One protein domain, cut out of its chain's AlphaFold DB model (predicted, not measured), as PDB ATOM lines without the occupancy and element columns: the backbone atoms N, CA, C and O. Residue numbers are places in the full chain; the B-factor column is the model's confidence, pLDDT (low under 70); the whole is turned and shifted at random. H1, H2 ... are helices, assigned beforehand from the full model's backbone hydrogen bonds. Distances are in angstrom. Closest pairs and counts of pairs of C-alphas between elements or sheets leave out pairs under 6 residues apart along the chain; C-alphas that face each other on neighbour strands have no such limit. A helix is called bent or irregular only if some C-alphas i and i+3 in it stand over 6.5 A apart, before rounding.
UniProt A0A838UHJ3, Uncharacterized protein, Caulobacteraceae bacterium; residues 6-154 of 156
ATOM      1  N   PRO A   6     168.007 222.043 239.318       91.81
ATOM      2  CA  PRO A   6     166.625 221.883 238.863       91.81
ATOM      3  C   PRO A   6     166.485 221.860 237.336       91.81
ATOM      4  O   PRO A   6     165.825 220.970 236.799       91.81
ATOM      5  N   TRP A   7     167.159 222.765 236.614       93.56
ATOM      6  CA  TRP A   7     167.106 222.788 235.146       93.56
ATOM      7  C   TRP A   7     167.680 221.516 234.524       93.56
ATOM      8  O   TRP A   7     167.083 220.913 233.627       93.56
ATOM      9  N   ARG A   8     168.832 221.051 235.029       92.69
ATOM     10  CA  ARG A   8     169.438 219.795 234.560       92.69
ATOM     11  C   ARG A   8     168.501 218.608 234.770       92.69
ATOM     12  O   ARG A   8     168.454 217.736 233.904       92.69
ATOM     13  N   MET A   9     167.778 218.567 235.889       92.56
ATOM     14  CA  MET A   9     166.817 217.506 236.182       92.56
ATOM     15  C   MET A   9     165.597 217.571 235.259       92.56
ATOM     16  O   MET A   9     165.255 216.555 234.659       92.56
ATOM     17  N   PHE A  10     165.041 218.762 235.029       94.62
ATOM     18  CA  PHE A  10     163.955 218.969 234.069       94.62
ATOM     19  C   PHE A  10     164.335 218.515 232.654       94.62
ATOM     20  O   PHE A  10     163.617 217.742 232.018       94.62
ATOM     21  N   ARG A  11     165.525 218.904 232.181       94.62
ATOM     22  CA  ARG A  11     166.056 218.473 230.880       94.62
ATOM     23  C   ARG A  11     166.234 216.956 230.799       94.62
ATOM     24  O   ARG A  11     165.920 216.355 229.772       94.62
ATOM     25  N   ARG A  12     166.735 216.330 231.871       94.31
ATOM     26  CA  ARG A  12     166.853 214.866 231.961       94.31
ATOM     27  C   ARG A  12     165.484 214.199 231.915       94.31
ATOM     28  O   ARG A  12     165.350 213.224 231.190       94.31
ATOM     29  N   MET A  13     164.470 214.742 232.589       95.12
ATOM     30  CA  MET A  13     163.111 214.204 232.515       95.12
ATOM     31  C   MET A  13     162.575 214.189 231.082       95.12
ATOM     32  O   MET A  13     162.078 213.152 230.656       95.12
ATOM     33  N   GLN A  14     162.703 215.283 230.325       96.19
ATOM     34  CA  GLN A  14     162.235 215.314 228.930       96.19
ATOM     35  C   GLN A  14     162.902 214.217 228.085       96.19
ATOM     36  O   GLN A  14     162.237 213.514 227.325       96.19
ATOM     37  N   ALA A  15     164.212 214.019 228.267       95.69
ATOM     38  CA  ALA A  15     164.945 212.948 227.600       95.69
ATOM     39  C   ALA A  15     164.488 211.550 228.055       95.69
ATOM     40  O   ALA A  15     164.310 210.670 227.215       95.69
ATOM     41  N   SER A  16     164.255 211.348 229.355       95.62
ATOM     42  CA  SER A  16     163.760 210.080 229.901       95.62
ATOM     43  C   SER A  16     162.361 209.737 229.397       95.62
ATOM     44  O   SER A  16     162.110 208.581 229.071       95.62
ATOM     45  N   LEU A  17     161.459 210.719 229.287       96.75
ATOM     46  CA  LEU A  17     160.123 210.506 228.726       96.75
ATOM     47  C   LEU A  17     160.190 210.136 227.246       96.75
ATOM     48  O   LEU A  17     159.536 209.186 226.830       96.75
ATOM     49  N   LEU A  18     161.017 210.833 226.462       97.88
ATOM     50  CA  LEU A  18     161.234 210.495 225.057       97.88
ATOM     51  C   LEU A  18     161.799 209.076 224.894       97.88
ATOM     52  O   LEU A  18     161.301 208.303 224.072       97.88
ATOM     53  N   ALA A  19     162.815 208.719 225.682       97.62
ATOM     54  CA  ALA A  19     163.415 207.389 225.657       97.62
ATOM     55  C   ALA A  19     162.406 206.310 226.080       97.62
ATOM     56  O   ALA A  19     162.244 205.314 225.379       97.62
ATOM     57  N   GLY A  20     161.676 206.537 227.175       97.44
ATOM     58  CA  GLY A  20     160.638 205.635 227.668       97.44
ATOM     59  C   GLY A  20     159.522 205.423 226.647       97.44
ATOM     60  O   GLY A  20     159.176 204.282 226.355       97.44
ATOM     61  N   ALA A  21     159.016 206.498 226.036       98.06
ATOM     62  CA  ALA A  21     158.013 206.413 224.977       98.06
ATOM     63  C   ALA A  21     158.530 205.612 223.774       98.06
ATOM     64  O   ALA A  21     157.837 204.737 223.261       98.06
ATOM     65  N   SER A  22     159.772 205.861 223.354       98.12
ATOM     66  CA  SER A  22     160.389 205.146 222.232       98.12
ATOM     67  C   SER A  22     160.534 203.646 222.518       98.12
ATOM     68  O   SER A  22     160.229 202.824 221.656       98.12
ATOM     69  N   LEU A  23     160.942 203.277 223.738       98.19
ATOM     70  CA  LEU A  23     161.063 201.879 224.165       98.19
ATOM     71  C   LEU A  23     159.703 201.180 224.255       98.19
ATOM     72  O   LEU A  23     159.557 200.063 223.761       98.19
ATOM     73  N   LEU A  24     158.702 201.839 224.845       97.56
ATOM     74  CA  LEU A  24     157.339 201.312 224.932       97.56
ATOM     75  C   LEU A  24     156.743 201.088 223.541       97.56
ATOM     76  O   LEU A  24     156.159 200.038 223.276       97.56
ATOM     77  N   TYR A  25     156.941 202.047 222.638       97.56
ATOM     78  CA  TYR A  25     156.505 201.927 221.256       97.56
ATOM     79  C   TYR A  25     157.194 200.769 220.534       97.56
ATOM     80  O   TYR A  25     156.525 199.973 219.878       97.56
ATOM     81  N   LEU A  26     158.515 200.638 220.685       97.62
ATOM     82  CA  LEU A  26     159.277 199.538 220.097       97.62
ATOM     83  C   LEU A  26     158.777 198.179 220.604       97.62
ATOM     84  O   LEU A  26     158.544 197.274 219.803       97.62
ATOM     85  N   GLY A  27     158.550 198.050 221.913       97.38
ATOM     86  CA  GLY A  27     157.978 196.844 222.514       97.38
ATOM     87  C   GLY A  27     156.593 196.511 221.952       97.38
ATOM     88  O   GLY A  27     156.343 195.368 221.558       97.38
ATOM     89  N   ALA A  28     155.722 197.515 221.835       95.75
ATOM     90  CA  ALA A  28     154.387 197.353 221.269       95.75
ATOM     91  C   ALA A  28     154.429 196.973 219.780       95.75
ATOM     92  O   ALA A  28     153.691 196.086 219.352       95.75
ATOM     93  N   ALA A  29     155.319 197.587 218.995       95.88
ATOM     94  CA  ALA A  29     155.505 197.272 217.583       95.88
ATOM     95  C   ALA A  29     156.002 195.832 217.398       95.88
ATOM     96  O   ALA A  29     155.395 195.074 216.645       95.88
ATOM     97  N   ILE A  30     157.038 195.412 218.132       97.19
ATOM     98  CA  ILE A  30     157.553 194.034 218.084       97.19
ATOM     99  C   ILE A  30     156.456 193.031 218.457       97.19
ATOM    100  O   ILE A  30     156.284 192.022 217.770       97.19
ATOM    101  N   HIS A  31     155.700 193.301 219.522       95.94
ATOM    102  CA  HIS A  31     154.587 192.446 219.925       95.94
ATOM    103  C   HIS A  31     153.525 192.347 218.823       95.94
ATOM    104  O   HIS A  31     153.151 191.245 218.422       95.94
ATOM    105  N   ALA A  32     153.097 193.481 218.270       94.38
ATOM    106  CA  ALA A  32     152.103 193.534 217.207       94.38
ATOM    107  C   ALA A  32     152.546 192.810 215.933       94.38
ATOM    108  O   ALA A  32     151.743 192.111 215.320       94.38
ATOM    109  N   TRP A  33     153.824 192.886 215.562       94.88
ATOM    110  CA  TRP A  33     154.353 192.129 214.426       94.88
ATOM    111  C   TRP A  33     154.176 190.616 214.579       94.88
ATOM    112  O   TRP A  33     153.898 189.937 213.585       94.88
ATOM    113  N   ARG A  34     154.283 190.101 215.810       94.94
ATOM    114  CA  ARG A  34     154.114 188.676 216.121       94.94
ATOM    115  C   ARG A  34     152.656 188.231 216.072       94.94
ATOM    116  O   ARG A  34     152.392 187.138 215.589       94.94
ATOM    117  N   VAL A  35     151.729 189.057 216.560       95.31
ATOM    118  CA  VAL A  35     150.339 188.624 216.804       95.31
ATOM    119  C   VAL A  35     149.324 189.140 215.789       95.31
ATOM    120  O   VAL A  35     148.271 188.530 215.629       95.31
ATOM    121  N   LEU A  36     149.599 190.250 215.097       93.62
ATOM    122  CA  LEU A  36     148.641 190.786 214.134       93.62
ATOM    123  C   LEU A  36     148.505 189.842 212.930       93.62
ATOM    124  O   LEU A  36     149.518 189.362 212.414       93.62
ATOM    125  N   PRO A  37     147.284 189.612 212.427       91.38
ATOM    126  CA  PRO A  37     147.075 188.855 211.202       91.38
ATOM    127  C   PRO A  37     147.435 189.692 209.960       91.38
ATOM    128  O   PRO A  37     147.690 190.899 210.038       91.38
ATOM    129  N   GLY A  38     147.442 189.051 208.793       91.38
ATOM    130  CA  GLY A  38     147.589 189.717 207.496       91.38
ATOM    131  C   GLY A  38     149.027 189.884 206.994       91.38
ATOM    132  O   GLY A  38     150.002 189.492 207.637       91.38
ATOM    133  N   ALA A  39     149.136 190.458 205.792       93.75
ATOM    134  CA  ALA A  39     150.393 190.599 205.066       93.75
ATOM    135  C   ALA A  39     151.407 191.496 205.797       93.75
ATOM    136  O   ALA A  39     151.047 192.490 206.436       93.75
ATOM    137  N   GLY A  40     152.698 191.191 205.633       95.06
ATOM    138  CA  GLY A  40     153.789 191.974 206.222       95.06
ATOM    139  C   GLY A  40     153.791 193.448 205.794       95.06
ATOM    140  O   GLY A  40     154.143 194.315 206.588       95.06
ATOM    141  N   SER A  41     153.317 193.757 204.583       95.19
ATOM    142  CA  SER A  41     153.171 195.135 204.098       95.19
ATOM    143  C   SER A  41     152.169 195.948 204.923       95.19
ATOM    144  O   SER A  41     152.444 197.101 205.257       95.19
ATOM    145  N   LEU A  42     151.041 195.350 205.321       92.62
ATOM    146  CA  LEU A  42     150.053 196.001 206.182       92.62
ATOM    147  C   LEU A  42     150.625 196.242 207.586       92.62
ATOM    148  O   LEU A  42     150.478 197.340 208.125       92.62
ATOM    149  N   LYS A  43     151.335 195.254 208.150       94.94
ATOM    150  CA  LYS A  43     152.040 195.400 209.435       94.94
ATOM    151  C   LYS A  43     153.030 196.559 209.384       94.94
ATOM    152  O   LYS A  43     152.969 197.445 210.236       94.94
ATOM    153  N   LEU A  44     153.878 196.603 208.355       95.75
ATOM    154  CA  LEU A  44     154.871 197.657 208.140       95.75
ATOM    155  C   LEU A  44     154.231 199.043 208.035       95.75
ATOM    156  O   LEU A  44     154.651 199.975 208.720       95.75
ATOM    157  N   GLN A  45     153.179 199.182 207.228       95.00
ATOM    158  CA  GLN A  45     152.480 200.456 207.084       95.00
ATOM    159  C   GLN A  45     151.925 200.959 208.420       95.00
ATOM    160  O   GLN A  45     152.058 202.137 208.743       95.00
ATOM    161  N   ARG A  46     151.301 200.074 209.203       93.12
ATOM    162  CA  ARG A  46     150.540 200.459 210.401       93.12
ATOM    163  C   ARG A  46     151.402 200.629 211.645       93.12
ATOM    164  O   ARG A  46     151.089 201.480 212.468       93.12
ATOM    165  N   THR A  47     152.474 199.856 211.767       95.50
ATOM    166  CA  THR A  47     153.348 199.855 212.953       95.50
ATOM    167  C   THR A  47     154.646 200.631 212.757       95.50
ATOM    168  O   THR A  47     155.374 200.802 213.724       95.50
ATOM    169  N   ILE A  48     154.979 201.062 211.534       95.75
ATOM    170  CA  ILE A  48     156.236 201.774 211.259       95.75
ATOM    171  C   ILE A  48     155.990 203.007 210.389       95.75
ATOM    172  O   ILE A  48     156.218 204.118 210.857       95.75
ATOM    173  N   LEU A  49     155.496 202.851 209.153       96.75
ATOM    174  CA  LEU A  49     155.465 203.970 208.193       96.75
ATOM    175  C   LEU A  49     154.525 205.099 208.624       96.75
ATOM    176  O   LEU A  49     154.954 206.248 208.709       96.75
ATOM    177  N   TRP A  50     153.260 204.793 208.930       95.31
ATOM    178  CA  TRP A  50     152.304 205.817 209.362       95.31
ATOM    179  C   TRP A  50     152.689 206.483 210.684       95.31
ATOM    180  O   TRP A  50     152.657 207.711 210.760       95.31
ATOM    181  N   PRO A  51     153.091 205.731 211.716       96.75
ATOM    182  CA  PRO A  51     153.557 206.324 212.961       96.75
ATOM    183  C   PRO A  51     154.814 207.175 212.801       96.75
ATOM    184  O   PRO A  51     154.879 208.247 213.392       96.75
ATOM    185  N   ALA A  52     155.780 206.754 211.976       97.81
ATOM    186  CA  ALA A  52     156.969 207.551 211.680       97.81
ATOM    187  C   ALA A  52     156.607 208.840 210.930       97.81
ATOM    188  O   ALA A  52     157.102 209.910 211.282       97.81
ATOM    189  N   ALA A  53     155.699 208.764 209.952       98.06
ATOM    190  CA  ALA A  53     155.193 209.938 209.248       98.06
ATOM    191  C   ALA A  53     154.497 210.909 210.213       98.06
ATOM    192  O   ALA A  53     154.783 212.102 210.200       98.06
ATOM    193  N   LEU A  54     153.636 210.410 211.103       97.62
ATOM    194  CA  LEU A  54     152.949 211.235 212.098       97.62
ATOM    195  C   LEU A  54     153.901 211.801 213.159       97.62
ATOM    196  O   LEU A  54     153.727 212.945 213.571       97.62
ATOM    197  N   ALA A  55     154.930 211.054 213.563       98.31
ATOM    198  CA  ALA A  55     155.992 211.555 214.429       98.31
ATOM    199  C   ALA A  55     156.750 212.706 213.757       98.31
ATOM    200  O   ALA A  55     156.929 213.761 214.364       98.31
ATOM    201  N   ALA A  56     157.140 212.532 212.490       98.38
ATOM    202  CA  ALA A  56     157.830 213.550 211.708       98.38
ATOM    203  C   ALA A  56     156.959 214.796 211.498       98.38
ATOM    204  O   ALA A  56     157.436 215.909 211.701       98.38
ATOM    205  N   LEU A  57     155.678 214.621 211.161       98.31
ATOM    206  CA  LEU A  57     154.726 215.720 210.985       98.31
ATOM    207  C   LEU A  57     154.469 216.466 212.294       98.31
ATOM    208  O   LEU A  57     154.515 217.691 212.307       98.31
ATOM    209  N   SER A  58     154.244 215.747 213.395       98.31
ATOM    210  CA  SER A  58     154.073 216.335 214.729       98.31
ATOM    211  C   SER A  58     155.313 217.136 215.132       98.31
ATOM    212  O   SER A  58     155.220 218.319 215.463       98.31
ATOM    213  N   PHE A  59     156.498 216.535 215.006       98.38
ATOM    214  CA  PHE A  59     157.766 217.209 215.265       98.38
ATOM    215  C   PHE A  59     157.928 218.469 214.404       98.38
ATOM    216  O   PHE A  59     158.188 219.552 214.930       98.38
ATOM    217  N   ALA A  60     157.736 218.344 213.090       98.06
ATOM    218  CA  ALA A  60     157.839 219.451 212.151       98.06
ATOM    219  C   ALA A  60     156.841 220.562 212.492       98.06
ATOM    220  O   ALA A  60     157.228 221.727 212.516       98.06
ATOM    221  N   ALA A  61     155.600 220.227 212.846       97.94
ATOM    222  CA  ALA A  61     154.591 221.198 213.251       97.94
ATOM    223  C   ALA A  61     155.060 222.019 214.464       97.94
ATOM    224  O   ALA A  61     155.068 223.249 214.411       97.94
ATOM    225  N   PHE A  62     155.542 221.370 215.528       97.06
ATOM    226  CA  PHE A  62     156.027 222.073 216.723       97.06
ATOM    227  C   PHE A  62     157.357 222.813 216.524       97.06
ATOM    228  O   PHE A  62     157.683 223.704 217.313       97.06
ATOM    229  N   ARG A  63     158.134 222.487 215.484       95.50
ATOM    230  CA  ARG A  63     159.391 223.185 215.168       95.50
ATOM    231  C   ARG A  63     159.213 224.346 214.200       95.50
ATOM    232  O   ARG A  63     159.828 225.389 214.421       95.50
ATOM    233  N   LEU A  64     158.408 224.157 213.161       96.25
ATOM    234  CA  LEU A  64     158.296 225.060 212.018       96.25
ATOM    235  C   LEU A  64     157.127 226.032 212.147       96.25
ATOM    236  O   LEU A  64     157.222 227.137 211.626       96.25
ATOM    237  N   VAL A  65     156.053 225.675 212.861       97.69
ATOM    238  CA  VAL A  65     154.911 226.577 213.059       97.69
ATOM    239  C   VAL A  65     155.186 227.480 214.268       97.69
ATOM    240  O   VAL A  65     155.159 227.003 215.408       97.69
ATOM    241  N   PRO A  66     155.406 228.801 214.086       95.56
ATOM    242  CA  PRO A  66     155.853 229.670 215.177       95.56
ATOM    243  C   PRO A  66     154.847 229.779 216.325       95.56
ATOM    244  O   PRO A  66     155.235 229.972 217.475       95.56
ATOM    245  N   ALA A  67     153.548 229.675 216.035       97.06
ATOM    246  CA  ALA A  67     152.504 229.675 217.058       97.06
ATOM    247  C   ALA A  67     152.617 228.449 217.980       97.06
ATOM    248  O   ALA A  67     152.666 228.606 219.201       97.06
ATOM    249  N   LEU A  68     152.754 227.250 217.402       96.25
ATOM    250  CA  LEU A  68     152.904 226.004 218.157       96.25
ATOM    251  C   LEU A  68     154.214 225.976 218.938       96.25
ATOM    252  O   LEU A  68     154.211 225.667 220.129       96.25
ATOM    253  N   ARG A  69     155.323 226.379 218.307       95.62
ATOM    254  CA  ARG A  69     156.627 226.471 218.970       95.62
ATOM    255  C   ARG A  69     156.579 227.399 220.185       95.62
ATOM    256  O   ARG A  69     157.072 227.032 221.252       95.62
ATOM    257  N   ARG A  70     155.981 228.589 220.049       94.38
ATOM    258  CA  ARG A  70     155.842 229.558 221.154       94.38
ATOM    259  C   ARG A  70     154.944 229.027 222.266       94.38
ATOM    260  O   ARG A  70     155.314 229.141 223.433       94.38
ATOM    261  N   GLY A  71     153.809 228.418 221.919       96.00
ATOM    262  CA  GLY A  71     152.909 227.794 222.890       96.00
ATOM    263  C   GLY A  71     153.606 226.692 223.687       96.00
ATOM    264  O   GLY A  71     153.577 226.706 224.916       96.00
ATOM    265  N   LEU A  72     154.318 225.798 222.997       95.88
ATOM    266  CA  LEU A  72     155.060 224.707 223.620       95.88
ATOM    267  C   LEU A  72     156.214 225.212 224.495       95.88
ATOM    268  O   LEU A  72     156.383 224.737 225.613       95.88
ATOM    269  N   SER A  73     156.966 226.214 224.033       95.50
ATOM    270  CA  SER A  73     158.045 226.833 224.818       95.50
ATOM    271  C   SER A  73     157.506 227.475 226.097       95.50
ATOM    272  O   SER A  73     158.053 227.263 227.176       95.50
ATOM    273  N   ARG A  74     156.387 228.209 225.999       94.75
ATOM    274  CA  ARG A  74     155.708 228.800 227.158       94.75
ATOM    275  C   ARG A  74     155.233 227.723 228.129       94.75
ATOM    276  O   ARG A  74     155.434 227.877 229.329       94.75
ATOM    277  N   HIS A  75     154.630 226.650 227.624       94.56
ATOM    278  CA  HIS A  75     154.196 225.532 228.454       94.56
ATOM    279  C   HIS A  75     155.377 224.906 229.203       94.56
ATOM    280  O   HIS A  75     155.322 224.806 230.422       94.56
ATOM    281  N   LEU A  76     156.470 224.582 228.506       95.00
ATOM    282  CA  LEU A  76     157.681 224.019 229.114       95.00
ATOM    283  C   LEU A  76     158.278 224.943 230.176       95.00
ATOM    284  O   LEU A  76     158.689 224.476 231.236       95.00
ATOM    285  N   TRP A  77     158.294 226.249 229.911       94.44
ATOM    286  CA  TRP A  77     158.764 227.232 230.877       94.44
ATOM    287  C   TRP A  77     157.884 227.283 232.128       94.44
ATOM    288  O   TRP A  77     158.401 227.297 233.243       94.44
ATOM    289  N   ILE A  78     156.559 227.272 231.961       93.56
ATOM    290  CA  ILE A  78     155.615 227.226 233.083       93.56
ATOM    291  C   ILE A  78     155.796 225.926 233.869       93.56
ATOM    292  O   ILE A  78     155.941 225.995 235.084       93.56
ATOM    293  N   SER A  79     155.863 224.771 233.200       92.69
ATOM    294  CA  SER A  79     156.101 223.472 233.842       92.69
ATOM    295  C   SER A  79     157.382 223.471 234.671       92.69
ATOM    296  O   SER A  79     157.378 223.012 235.809       92.69
ATOM    297  N   TYR A  80     158.468 224.029 234.133       93.62
ATOM    298  CA  TYR A  80     159.707 224.184 234.885       93.62
ATOM    299  C   TYR A  80     159.510 225.081 236.115       93.62
ATOM    300  O   TYR A  80     159.903 224.697 237.213       93.62
ATOM    301  N   ARG A  81     158.868 226.247 235.965       91.69
ATOM    302  CA  ARG A  81     158.655 227.191 237.078       91.69
ATOM    303  C   ARG A  81     157.712 226.674 238.163       91.69
ATOM    304  O   ARG A  81     157.859 227.079 239.309       91.69
ATOM    305  N   THR A  82     156.788 225.773 237.839       90.56
ATOM    306  CA  THR A  82     155.914 225.121 238.828       90.56
ATOM    307  C   THR A  82     156.554 223.898 239.491       90.56
ATOM    308  O   THR A  82     155.905 223.225 240.287       90.56
ATOM    309  N   GLY A  83     157.816 223.587 239.175       88.94
ATOM    310  CA  GLY A  83     158.538 222.446 239.738       88.94
ATOM    311  C   GLY A  83     158.232 221.106 239.060       88.94
ATOM    312  O   GLY A  83     158.807 220.078 239.432       88.94
ATOM    313  N   PHE A  84     157.370 221.086 238.036       88.06
ATOM    314  CA  PHE A  84     157.077 219.866 237.292       88.06
ATOM    315  C   PHE A  84     158.325 219.400 236.542       88.06
ATOM    316  O   PHE A  84     158.933 220.125 235.759       88.06
ATOM    317  N   GLY A  85     158.708 218.154 236.795       84.88
ATOM    318  CA  GLY A  85     159.899 217.530 236.233       84.88
ATOM    319  C   GLY A  85     161.214 217.831 236.927       84.88
ATOM    320  O   GLY A  85     162.278 217.466 236.432       84.88
ATOM    321  N   GLN A  86     161.125 218.402 238.122       89.62
ATOM    322  CA  GLN A  86     162.232 218.527 239.060       89.62
ATOM    323  C   GLN A  86     162.169 217.456 240.167       89.62
ATOM    324  O   GLN A  86     162.854 217.564 241.176       89.62
ATOM    325  N   SER A  87     161.337 216.419 240.020       89.81
ATOM    326  CA  SER A  87     161.202 215.346 241.010       89.81
ATOM    327  C   SER A  87     161.010 213.982 240.357       89.81
ATOM    328  O   SER A  87     160.468 213.873 239.255       89.81
ATOM    329  N   VAL A  88     161.405 212.924 241.074       87.06
ATOM    330  CA  VAL A  88     161.185 211.529 240.654       87.06
ATOM    331  C   VAL A  88     159.695 211.252 240.447       87.06
ATOM    332  O   VAL A  88     159.327 210.615 239.466       87.06
ATOM    333  N   VAL A  89     158.829 211.802 241.303       88.06
ATOM    334  CA  VAL A  89     157.369 211.657 241.184       88.06
ATOM    335  C   VAL A  89     156.861 212.203 239.848       88.06
ATOM    336  O   VAL A  89     156.062 211.543 239.195       88.06
ATOM    337  N   SER A  90     157.363 213.355 239.392       86.12
ATOM    338  CA  SER A  90     156.975 213.918 238.087       86.12
ATOM    339  C   SER A  90     157.392 213.011 236.927       86.12
ATOM    340  O   SER A  90     156.631 212.818 235.980       86.12
ATOM    341  N   VAL A  91     158.596 212.430 237.009       87.81
ATOM    342  CA  VAL A  91     159.100 211.481 236.005       87.81
ATOM    343  C   VAL A  91     158.219 210.236 235.973       87.81
ATOM    344  O   VAL A  91     157.777 209.835 234.899       87.81
ATOM    345  N   LEU A  92     157.921 209.655 237.138       90.25
ATOM    346  CA  LEU A  92     157.063 208.478 237.255       90.25
ATOM    347  C   LEU A  92     155.637 208.759 236.777       90.25
ATOM    348  O   LEU A  92     155.071 207.929 236.075       90.25
ATOM    349  N   ALA A  93     155.079 209.929 237.084       92.44
ATOM    350  CA  ALA A  93     153.769 210.338 236.589       92.44
ATOM    351  C   ALA A  93     153.756 210.426 235.054       92.44
ATOM    352  O   ALA A  93     152.870 209.869 234.409       92.44
ATOM    353  N   GLY A  94     154.774 211.060 234.457       90.88
ATOM    354  CA  GLY A  94     154.915 211.122 233.003       90.88
ATOM    355  C   GLY A  94     155.069 209.737 232.369       90.88
ATOM    356  O   GLY A  94     154.386 209.433 231.393       90.88
ATOM    357  N   LEU A  95     155.897 208.860 232.948       93.00
ATOM    358  CA  LEU A  95     156.024 207.471 232.496       93.00
ATOM    359  C   LEU A  95     154.710 206.694 232.650       93.00
ATOM    360  O   LEU A  95     154.361 205.932 231.756       93.00
ATOM    361  N   GLY A  96     153.956 206.915 233.726       95.12
ATOM    362  CA  GLY A  96     152.642 206.309 233.940       95.12
ATOM    363  C   GLY A  96     151.668 206.637 232.808       95.12
ATOM    364  O   GLY A  96     151.038 205.735 232.261       95.12
ATOM    365  N   VAL A  97     151.620 207.901 232.373       94.44
ATOM    366  CA  VAL A  97     150.820 208.309 231.204       94.44
ATOM    367  C   VAL A  97     151.273 207.575 229.938       94.44
ATOM    368  O   VAL A  97     150.438 207.086 229.176       94.44
ATOM    369  N   LEU A  98     152.585 207.441 229.722       95.88
ATOM    370  CA  LEU A  98     153.131 206.725 228.564       95.88
ATOM    371  C   LEU A  98     152.805 205.228 228.590       95.88
ATOM    372  O   LEU A  98     152.528 204.656 227.534       95.88
ATOM    373  N   VAL A  99     152.815 204.603 229.770       96.06
ATOM    374  CA  VAL A  99     152.427 203.199 229.967       96.06
ATOM    375  C   VAL A  99     150.945 203.004 229.668       96.06
ATOM    376  O   VAL A  99     150.604 202.078 228.941       96.06
ATOM    377  N   VAL A 100     150.066 203.892 230.145       95.44
ATOM    378  CA  VAL A 100     148.627 203.839 229.826       95.44
ATOM    379  C   VAL A 100     148.401 203.977 228.318       95.44
ATOM    380  O   VAL A 100     147.685 203.171 227.721       95.44
ATOM    381  N   ALA A 101     149.065 204.942 227.677       93.19
ATOM    382  CA  ALA A 101     148.984 205.127 226.231       93.19
ATOM    383  C   ALA A 101     149.501 203.899 225.456       93.19
ATOM    384  O   ALA A 101     148.909 203.506 224.451       93.19
ATOM    385  N   ALA A 102     150.572 203.256 225.931       94.12
ATOM    386  CA  ALA A 102     151.095 202.033 225.329       94.12
ATOM    387  C   ALA A 102     150.129 200.859 225.539       94.12
ATOM    388  O   ALA A 102     149.864 200.110 224.602       94.12
ATOM    389  N   GLY A 103     149.532 200.737 226.727       94.94
ATOM    390  CA  GLY A 103     148.504 199.742 227.038       94.94
ATOM    391  C   GLY A 103     147.326 199.794 226.067       94.94
ATOM    392  O   GLY A 103     146.822 198.752 225.650       94.94
ATOM    393  N   PHE A 104     146.952 200.987 225.601       93.81
ATOM    394  CA  PHE A 104     145.935 201.143 224.563       93.81
ATOM    395  C   PHE A 104     146.346 200.519 223.216       93.81
ATOM    396  O   PHE A 104     145.516 199.902 222.546       93.81
ATOM    397  N   ILE A 105     147.628 200.601 222.837       94.56
ATOM    398  CA  ILE A 105     148.159 199.898 221.656       94.56
ATOM    399  C   ILE A 105     148.033 198.383 221.837       94.56
ATOM    400  O   ILE A 105     147.556 197.700 220.928       94.56
ATOM    401  N   TYR A 106     148.435 197.855 222.998       94.12
ATOM    402  CA  TYR A 106     148.332 196.424 223.301       94.12
ATOM    403  C   TYR A 106     146.884 195.941 223.250       94.12
ATOM    404  O   TYR A 106     146.606 194.915 222.634       94.12
ATOM    405  N   TRP A 107     145.951 196.706 223.819       93.75
ATOM    406  CA  TRP A 107     144.536 196.358 223.797       93.75
ATOM    407  C   TRP A 107     143.974 196.300 222.370       93.75
ATOM    408  O   TRP A 107     143.377 195.290 221.993       93.75
ATOM    409  N   GLN A 108     144.216 197.318 221.536       93.81
ATOM    410  CA  GLN A 108     143.751 197.282 220.142       93.81
ATOM    411  C   GLN A 108     144.434 196.181 219.326       93.81
ATOM    412  O   GLN A 108     143.807 195.563 218.467       93.81
ATOM    413  N   THR A 109     145.711 195.916 219.597       93.69
ATOM    414  CA  THR A 109     146.464 194.830 218.959       93.69
ATOM    415  C   THR A 109     145.860 193.472 219.305       93.69
ATOM    416  O   THR A 109     145.655 192.649 218.417       93.69
ATOM    417  N   HIS A 110     145.513 193.260 220.575       93.00
ATOM    418  CA  HIS A 110     144.845 192.048 221.029       93.00
ATOM    419  C   HIS A 110     143.467 191.886 220.378       93.00
ATOM    420  O   HIS A 110     143.165 190.814 219.857       93.00
ATOM    421  N   ALA A 111     142.658 192.948 220.329       91.75
ATOM    422  CA  ALA A 111     141.360 192.913 219.656       91.75
ATOM    423  C   ALA A 111     141.499 192.552 218.165       91.75
ATOM    424  O   ALA A 111     140.767 191.707 217.656       91.75
ATOM    425  N   ALA A 112     142.475 193.141 217.469       92.44
ATOM    426  CA  ALA A 112     142.747 192.856 216.062       92.44
ATOM    427  C   ALA A 112     143.247 191.425 215.813       92.44
ATOM    428  O   ALA A 112     142.932 190.836 214.780       92.44
ATOM    429  N   ALA A 113     143.996 190.848 216.755       91.56
ATOM    430  CA  ALA A 113     144.432 189.453 216.680       91.56
ATOM    431  C   ALA A 113     143.258 188.458 216.727       91.56
ATOM    432  O   ALA A 113     143.351 187.385 216.140       91.56
ATOM    433  N   HIS A 114     142.134 188.835 217.344       92.25
ATOM    434  CA  HIS A 114     140.936 187.999 217.485       92.25
ATOM    435  C   HIS A 114     139.824 188.379 216.489       92.25
ATOM    436  O   HIS A 114     138.640 188.271 216.791       92.25
ATOM    437  N   GLY A 115     140.197 188.858 215.297       86.75
ATOM    438  CA  GLY A 115     139.247 189.198 214.228       86.75
ATOM    439  C   GLY A 115     138.660 190.612 214.311       86.75
ATOM    440  O   GLY A 115     137.785 190.961 213.520       86.75
ATOM    441  N   GLY A 116     139.138 191.445 215.239       87.06
ATOM    442  CA  GLY A 116     138.780 192.859 215.319       87.06
ATOM    443  C   GLY A 116     139.426 193.729 214.233       87.06
ATOM    444  O   GLY A 116     140.218 193.285 213.402       87.06
ATOM    445  N   ARG A 117     139.106 195.031 214.252       86.25
ATOM    446  CA  ARG A 117     139.679 196.013 213.315       86.25
ATOM    447  C   ARG A 117     141.173 196.218 213.567       86.25
ATOM    448  O   ARG A 117     141.606 196.314 214.709       86.25
ATOM    449  N   TYR A 118     141.938 196.383 212.489       85.88
ATOM    450  CA  TYR A 118     143.378 196.637 212.563       85.88
ATOM    451  C   TYR A 118     143.696 197.940 213.326       85.88
ATOM    452  O   TYR A 118     143.035 198.953 213.070       85.88
ATOM    453  N   PRO A 119     144.721 197.972 214.203       82.38
ATOM    454  CA  PRO A 119     144.979 199.082 215.127       82.38
ATOM    455  C   PRO A 119     145.659 200.283 214.444       82.38
ATOM    456  O   PRO A 119     146.766 200.686 214.790       82.38
ATOM    457  N   ALA A 120     145.022 200.875 213.434       71.31
ATOM    458  CA  ALA A 120     145.615 201.959 212.652       71.31
ATOM    459  C   ALA A 120     145.801 203.263 213.452       71.31
ATOM    460  O   ALA A 120     146.782 203.975 213.244       71.31
ATOM    461  N   GLY A 121     144.867 203.577 214.356       85.19
ATOM    462  CA  GLY A 121     144.859 204.843 215.094       85.19
ATOM    463  C   GLY A 121     145.832 204.880 216.273       85.19
ATOM    464  O   GLY A 121     146.514 205.884 216.464       85.19
ATOM    465  N   ALA A 122     145.935 203.791 217.045       91.56
ATOM    466  CA  ALA A 122     146.732 203.772 218.274       91.56
ATOM    467  C   ALA A 122     148.237 203.921 218.008       91.56
ATOM    468  O   ALA A 122     148.890 204.759 218.627       91.56
ATOM    469  N   PHE A 123     148.779 203.174 217.038       94.81
ATOM    470  CA  PHE A 123     150.185 203.304 216.649       94.81
ATOM    471  C   PHE A 123     150.502 204.699 216.103       94.81
ATOM    472  O   PHE A 123     151.523 205.283 216.462       94.81
ATOM    473  N   GLY A 124     149.622 205.244 215.257       94.94
ATOM    474  CA  GLY A 124     149.798 206.573 214.677       94.94
ATOM    475  C   GLY A 124     149.785 207.683 215.728       94.94
ATOM    476  O   GLY A 124     150.692 208.514 215.759       94.94
ATOM    477  N   GLY A 125     148.794 207.664 216.624       95.38
ATOM    478  CA  GLY A 125     148.675 208.636 217.711       95.38
ATOM    479  C   GLY A 125     149.867 208.596 218.667       95.38
ATOM    480  O   GLY A 125     150.404 209.643 219.027       95.38
ATOM    481  N   TYR A 126     150.347 207.399 219.014       96.88
ATOM    482  CA  TYR A 126     151.541 207.262 219.846       96.88
ATOM    483  C   TYR A 126     152.793 207.806 219.141       96.88
ATOM    484  O   TYR A 126     153.572 208.539 219.749       96.88
ATOM    485  N   GLY A 127     152.952 207.525 217.840       97.31
ATOM    486  CA  GLY A 127     154.015 208.106 217.015       97.31
ATOM    487  C   GLY A 127     153.989 209.639 217.014       97.31
ATOM    488  O   GLY A 127     155.012 210.276 217.266       97.31
ATOM    489  N   ALA A 128     152.813 210.249 216.839       97.81
ATOM    490  CA  ALA A 128     152.654 211.702 216.940       97.81
ATOM    491  C   ALA A 128     153.086 212.247 218.318       97.81
ATOM    492  O   ALA A 128     153.729 213.299 218.391       97.81
ATOM    493  N   GLY A 129     152.789 211.513 219.396       97.50
ATOM    494  CA  GLY A 129     153.249 211.821 220.752       97.50
ATOM    495  C   GLY A 129     154.774 211.791 220.895       97.50
ATOM    496  O   GLY A 129     155.350 212.710 221.474       97.50
ATOM    497  N   ILE A 130     155.454 210.803 220.300       98.38
ATOM    498  CA  ILE A 130     156.928 210.753 220.254       98.38
ATOM    499  C   ILE A 130     157.492 211.983 219.527       98.38
ATOM    500  O   ILE A 130     158.443 212.597 220.011       98.38
ATOM    501  N   GLY A 131     156.883 212.385 218.408       98.25
ATOM    502  CA  GLY A 131     157.263 213.604 217.684       98.25
ATOM    503  C   GLY A 131     157.179 214.868 218.548       98.25
ATOM    504  O   GLY A 131     158.096 215.694 218.537       98.25
ATOM    505  N   LEU A 132     156.121 214.985 219.358       98.12
ATOM    506  CA  LEU A 132     155.954 216.071 220.327       98.12
ATOM    507  C   LEU A 132     157.031 216.027 221.423       98.12
ATOM    508  O   LEU A 132     157.666 217.046 221.686       98.12
ATOM    509  N   LEU A 133     157.279 214.860 222.028       98.06
ATOM    510  CA  LEU A 133     158.311 214.690 223.064       98.06
ATOM    511  C   LEU A 133     159.706 215.052 222.537       98.06
ATOM    512  O   LEU A 133     160.493 215.706 223.225       98.06
ATOM    513  N   LEU A 134     160.011 214.681 221.291       98.44
ATOM    514  CA  LEU A 134     161.259 215.059 220.634       98.44
ATOM    515  C   LEU A 134     161.354 216.578 220.452       98.44
ATOM    516  O   LEU A 134     162.392 217.172 220.754       98.44
ATOM    517  N   ALA A 135     160.273 217.222 220.004       98.00
ATOM    518  CA  ALA A 135     160.227 218.675 219.881       98.00
ATOM    519  C   ALA A 135     160.434 219.358 221.241       98.00
ATOM    520  O   ALA A 135     161.220 220.301 221.327       98.00
ATOM    521  N   GLN A 136     159.812 218.851 222.310       97.19
ATOM    522  CA  GLN A 136     160.007 219.349 223.674       97.19
ATOM    523  C   GLN A 136     161.467 219.244 224.116       97.19
ATOM    524  O   GLN A 136     162.050 220.237 224.557       97.19
ATOM    525  N   ALA A 137     162.087 218.074 223.946       96.69
ATOM    526  CA  ALA A 137     163.474 217.843 224.336       96.69
ATOM    527  C   ALA A 137     164.458 218.782 223.616       96.69
ATOM    528  O   ALA A 137     165.434 219.233 224.223       96.69
ATOM    529  N   LEU A 138     164.207 219.106 222.342       96.94
ATOM    530  CA  LEU A 138     165.020 220.074 221.599       96.94
ATOM    531  C   LEU A 138     164.727 221.521 222.003       96.94
ATOM    532  O   LEU A 138     165.667 222.286 222.189       96.94
ATOM    533  N   ILE A 139     163.462 221.896 222.198       95.62
ATOM    534  CA  ILE A 139     163.095 223.253 222.628       95.62
ATOM    535  C   ILE A 139     163.706 223.583 223.990       95.62
ATOM    536  O   ILE A 139     164.200 224.689 224.170       95.62
ATOM    537  N   VAL A 140     163.761 222.634 224.931       95.00
ATOM    538  CA  VAL A 140     164.456 222.856 226.213       95.00
ATOM    539  C   VAL A 140     165.939 223.181 226.002       95.00
ATOM    540  O   VAL A 140     166.476 224.045 226.688       95.00
ATOM    541  N   ARG A 141     166.607 222.551 225.029       92.94
ATOM    542  CA  ARG A 141     168.000 222.888 224.685       92.94
ATOM    543  C   ARG A 141     168.118 224.257 224.014       92.94
ATOM    544  O   ARG A 141     169.108 224.944 224.241       92.94
ATOM    545  N   ASP A 142     167.132 224.639 223.204       92.88
ATOM    546  CA  ASP A 142     167.073 225.967 222.586       92.88
ATOM    547  C   ASP A 142     166.896 227.056 223.663       92.88
ATOM    548  O   ASP A 142     167.618 228.048 223.639       92.88
ATOM    549  N   LEU A 143     166.010 226.844 224.647       91.69
ATOM    550  CA  LEU A 143     165.769 227.775 225.761       91.69
ATOM    551  C   LEU A 143     167.017 228.006 226.623       91.69
ATOM    552  O   LEU A 143     167.251 229.115 227.082       91.69
ATOM    553  N   GLU A 144     167.851 226.983 226.811       89.38
ATOM    554  CA  GLU A 144     169.118 227.109 227.547       89.38
ATOM    555  C   GLU A 144     170.132 228.035 226.858       89.38
ATOM    556  O   GLU A 144     171.027 228.569 227.511       89.38
ATOM    557  N   ARG A 145     170.001 228.228 225.541       88.06
ATOM    558  CA  ARG A 145     170.849 229.128 224.747       88.06
ATOM    559  C   ARG A 145     170.252 230.524 224.593       88.06
ATOM    560  O   ARG A 145     170.938 231.408 224.088       88.06
ATOM    561  N   ASP A 146     168.996 230.711 224.986       88.44
ATOM    562  CA  ASP A 146     168.289 231.975 224.842       88.44
ATOM    563  C   ASP A 146     168.656 232.922 226.003       88.44
ATOM    564  O   ASP A 146     168.412 232.590 227.170       88.44
ATOM    565  N   PRO A 147     169.228 234.109 225.713       84.75
ATOM    566  CA  PRO A 147     169.577 235.090 226.736       84.75
ATOM    567  C   PRO A 147     168.403 235.468 227.645       84.75
ATOM    568  O   PRO A 147     168.621 235.712 228.828       84.75
ATOM    569  N   ALA A 148     167.169 235.469 227.131       84.94
ATOM    570  CA  ALA A 148     165.985 235.889 227.877       84.94
ATOM    571  C   ALA A 148     165.610 234.943 229.032       84.94
ATOM    572  O   ALA A 148     164.902 235.344 229.955       84.94
ATOM    573  N   PHE A 149     166.065 233.687 228.995       83.81
ATOM    574  CA  PHE A 149     165.763 232.676 230.016       83.81
ATOM    575  C   PHE A 149     166.960 232.365 230.912       83.81
ATOM    576  O   PHE A 149     166.838 231.609 231.877       83.81
ATOM    577  N   ARG A 150     168.114 232.953 230.596       81.44
ATOM    578  CA  ARG A 150     169.398 232.636 231.206       81.44
ATOM    579  C   ARG A 150     169.392 232.845 232.716       81.44
ATOM    580  O   ARG A 150     169.791 231.937 233.440       81.44
ATOM    581  N   ASP A 151     168.853 233.968 233.176       80.25
ATOM    582  CA  ASP A 151     168.815 234.321 234.601       80.25
ATOM    583  C   ASP A 151     167.927 233.374 235.420       80.25
ATOM    584  O   ASP A 151     168.206 233.111 236.580       80.25
ATOM    585  N   GLY A 152     166.883 232.791 234.820       79.25
ATOM    586  CA  GLY A 152     166.040 231.794 235.499       79.25
ATOM    587  C   GLY A 152     166.600 230.364 235.463       79.25
ATOM    588  O   GLY A 152     166.090 229.473 236.151       79.25
ATOM    589  N   ILE A 153     167.620 230.115 234.636       84.75
ATOM    590  CA  ILE A 153     168.270 228.807 234.462       84.75
ATOM    591  C   ILE A 153     169.568 228.734 235.271       84.75
ATOM    592  O   ILE A 153     169.861 227.703 235.886       84.75
ATOM    593  N   GLU A 154     170.354 229.807 235.263       77.50
ATOM    594  CA  GLU A 154     171.501 230.014 236.139       77.50
ATOM    595  C   GLU A 154     170.944 230.413 237.508       77.50
ATOM    596  O   GLU A 154     170.487 231.530 237.648       77.50
TER     597      GLU A 154
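This is residues 6 to 154 of the 156 residues of an uncharacterized protein of Caulobacteraceae bacterium (UniProt A0A838UHJ3). Four long helices run lengthwise in a flat slab: H5 is in the middle, H1 and the arm H2b pack on it from different sides, and H4 runs beside H1. H3 crosses H5 near one end of the slab, and short H6 turns off beyond the end of H5. The printed part has 149 residues with six named helices, H1 to H6 in order along the chain, and no named strand; its class is all helix. It is only just compact, close to loose, with a radius of gyration of the C-alphas of 17.2 A, and spans 57 by 32 by 17 A.

H1, residues 6 to 35, is followed by H2, residues 40 to 64, which by its hydrogen bonds was assigned as one helix but is bent: C-alphas 47 and 50 are 7.0 A apart. Its arms are H2a, residues 40 to 47, and H2b, residues 50 to 64, at a shallow tilt of 34 degrees, only just short of steep. H1 and H2a form a helical hairpin; H1 touches H2a with residues 29 to 33 alone, and the closest C-alphas, of Ala 29 and Thr 47, are 5.7 A apart. H1 and H2b are apart. H3, residues 66 to 81, and H2b touch only at the corner, about perpendicular at 86 degrees, with the C-alphas of Phe 62 and Arg 69 closest at 5.0 A. H4, residues 88 to 113, touches H1 at a shallow tilt of 14 degrees, the same way; the closest C-alphas are those of Val 35 and Ala 113, 6.0 A apart. H5, residues 120 to 145, is the hub, touching five other helices. H5 touches H2b at a shallow tilt of 30 degrees, the same way, with the C-alphas of Ala 55 and Gly 131 closest at 4.1 A. H5 and H1 touch at a shallow tilt of 21 degrees, opposite ways, closest at the C-alphas of Gln 14 and Ala 137, 5.4 A apart. H4 and H5 form a helical hairpin at 23 degrees, and the C-alphas of Ile 105 and Ala 122, the closest, are 5.3 A apart. H1, H4 and H5 make a bundle, three helices side by side. H5 touches H3 only just about perpendicular, at 72 degrees, with the C-alphas of Ser 73 and Ile 139 closest at 6.6 A. H6, residues 147 to 153, is irregular, with C-alphas 148 and 151 7.5 A apart; it and H5 only just touch, with 3 pairs of C-alphas within 8 A, and only at the corner, closest at the C-alphas of Leu 143 and Phe 149, 6.5 A apart. Every O i to N i+4 pair is within hydrogen-bond range in H1, H2a, H2b and H3; the counts are 21 of 22 in H4, 19 of 22 in H5 and 1 of 3 in H6, where 3 of 4 O i to N i+3 pairs are within range.

H1 begins at C-alpha 6, (166.625, 221.883, 238.863), and is 43.1 A long from first to last C-alpha. H2a is 10.4 A and H2b 20.3 A long, H3 22.2 A and H4 36.6 A. H5 is 39.0 A long and begins at C-alpha 120, (145.615, 201.959, 212.652). H6, 10.0 A long, ends at C-alpha 153, (168.270, 228.807, 234.462).

The two C-alphas farthest apart are those of Gly 115 and Asp 151, at 57.7 A. The first and last printed C-alphas, of Pro 6 and Glu 154, are 9.9 A apart. The printed part has no cut, and none of its links is long. The mean pLDDT of the printed part is 93.5, that of H6 is 83, and no printed residue is under 70.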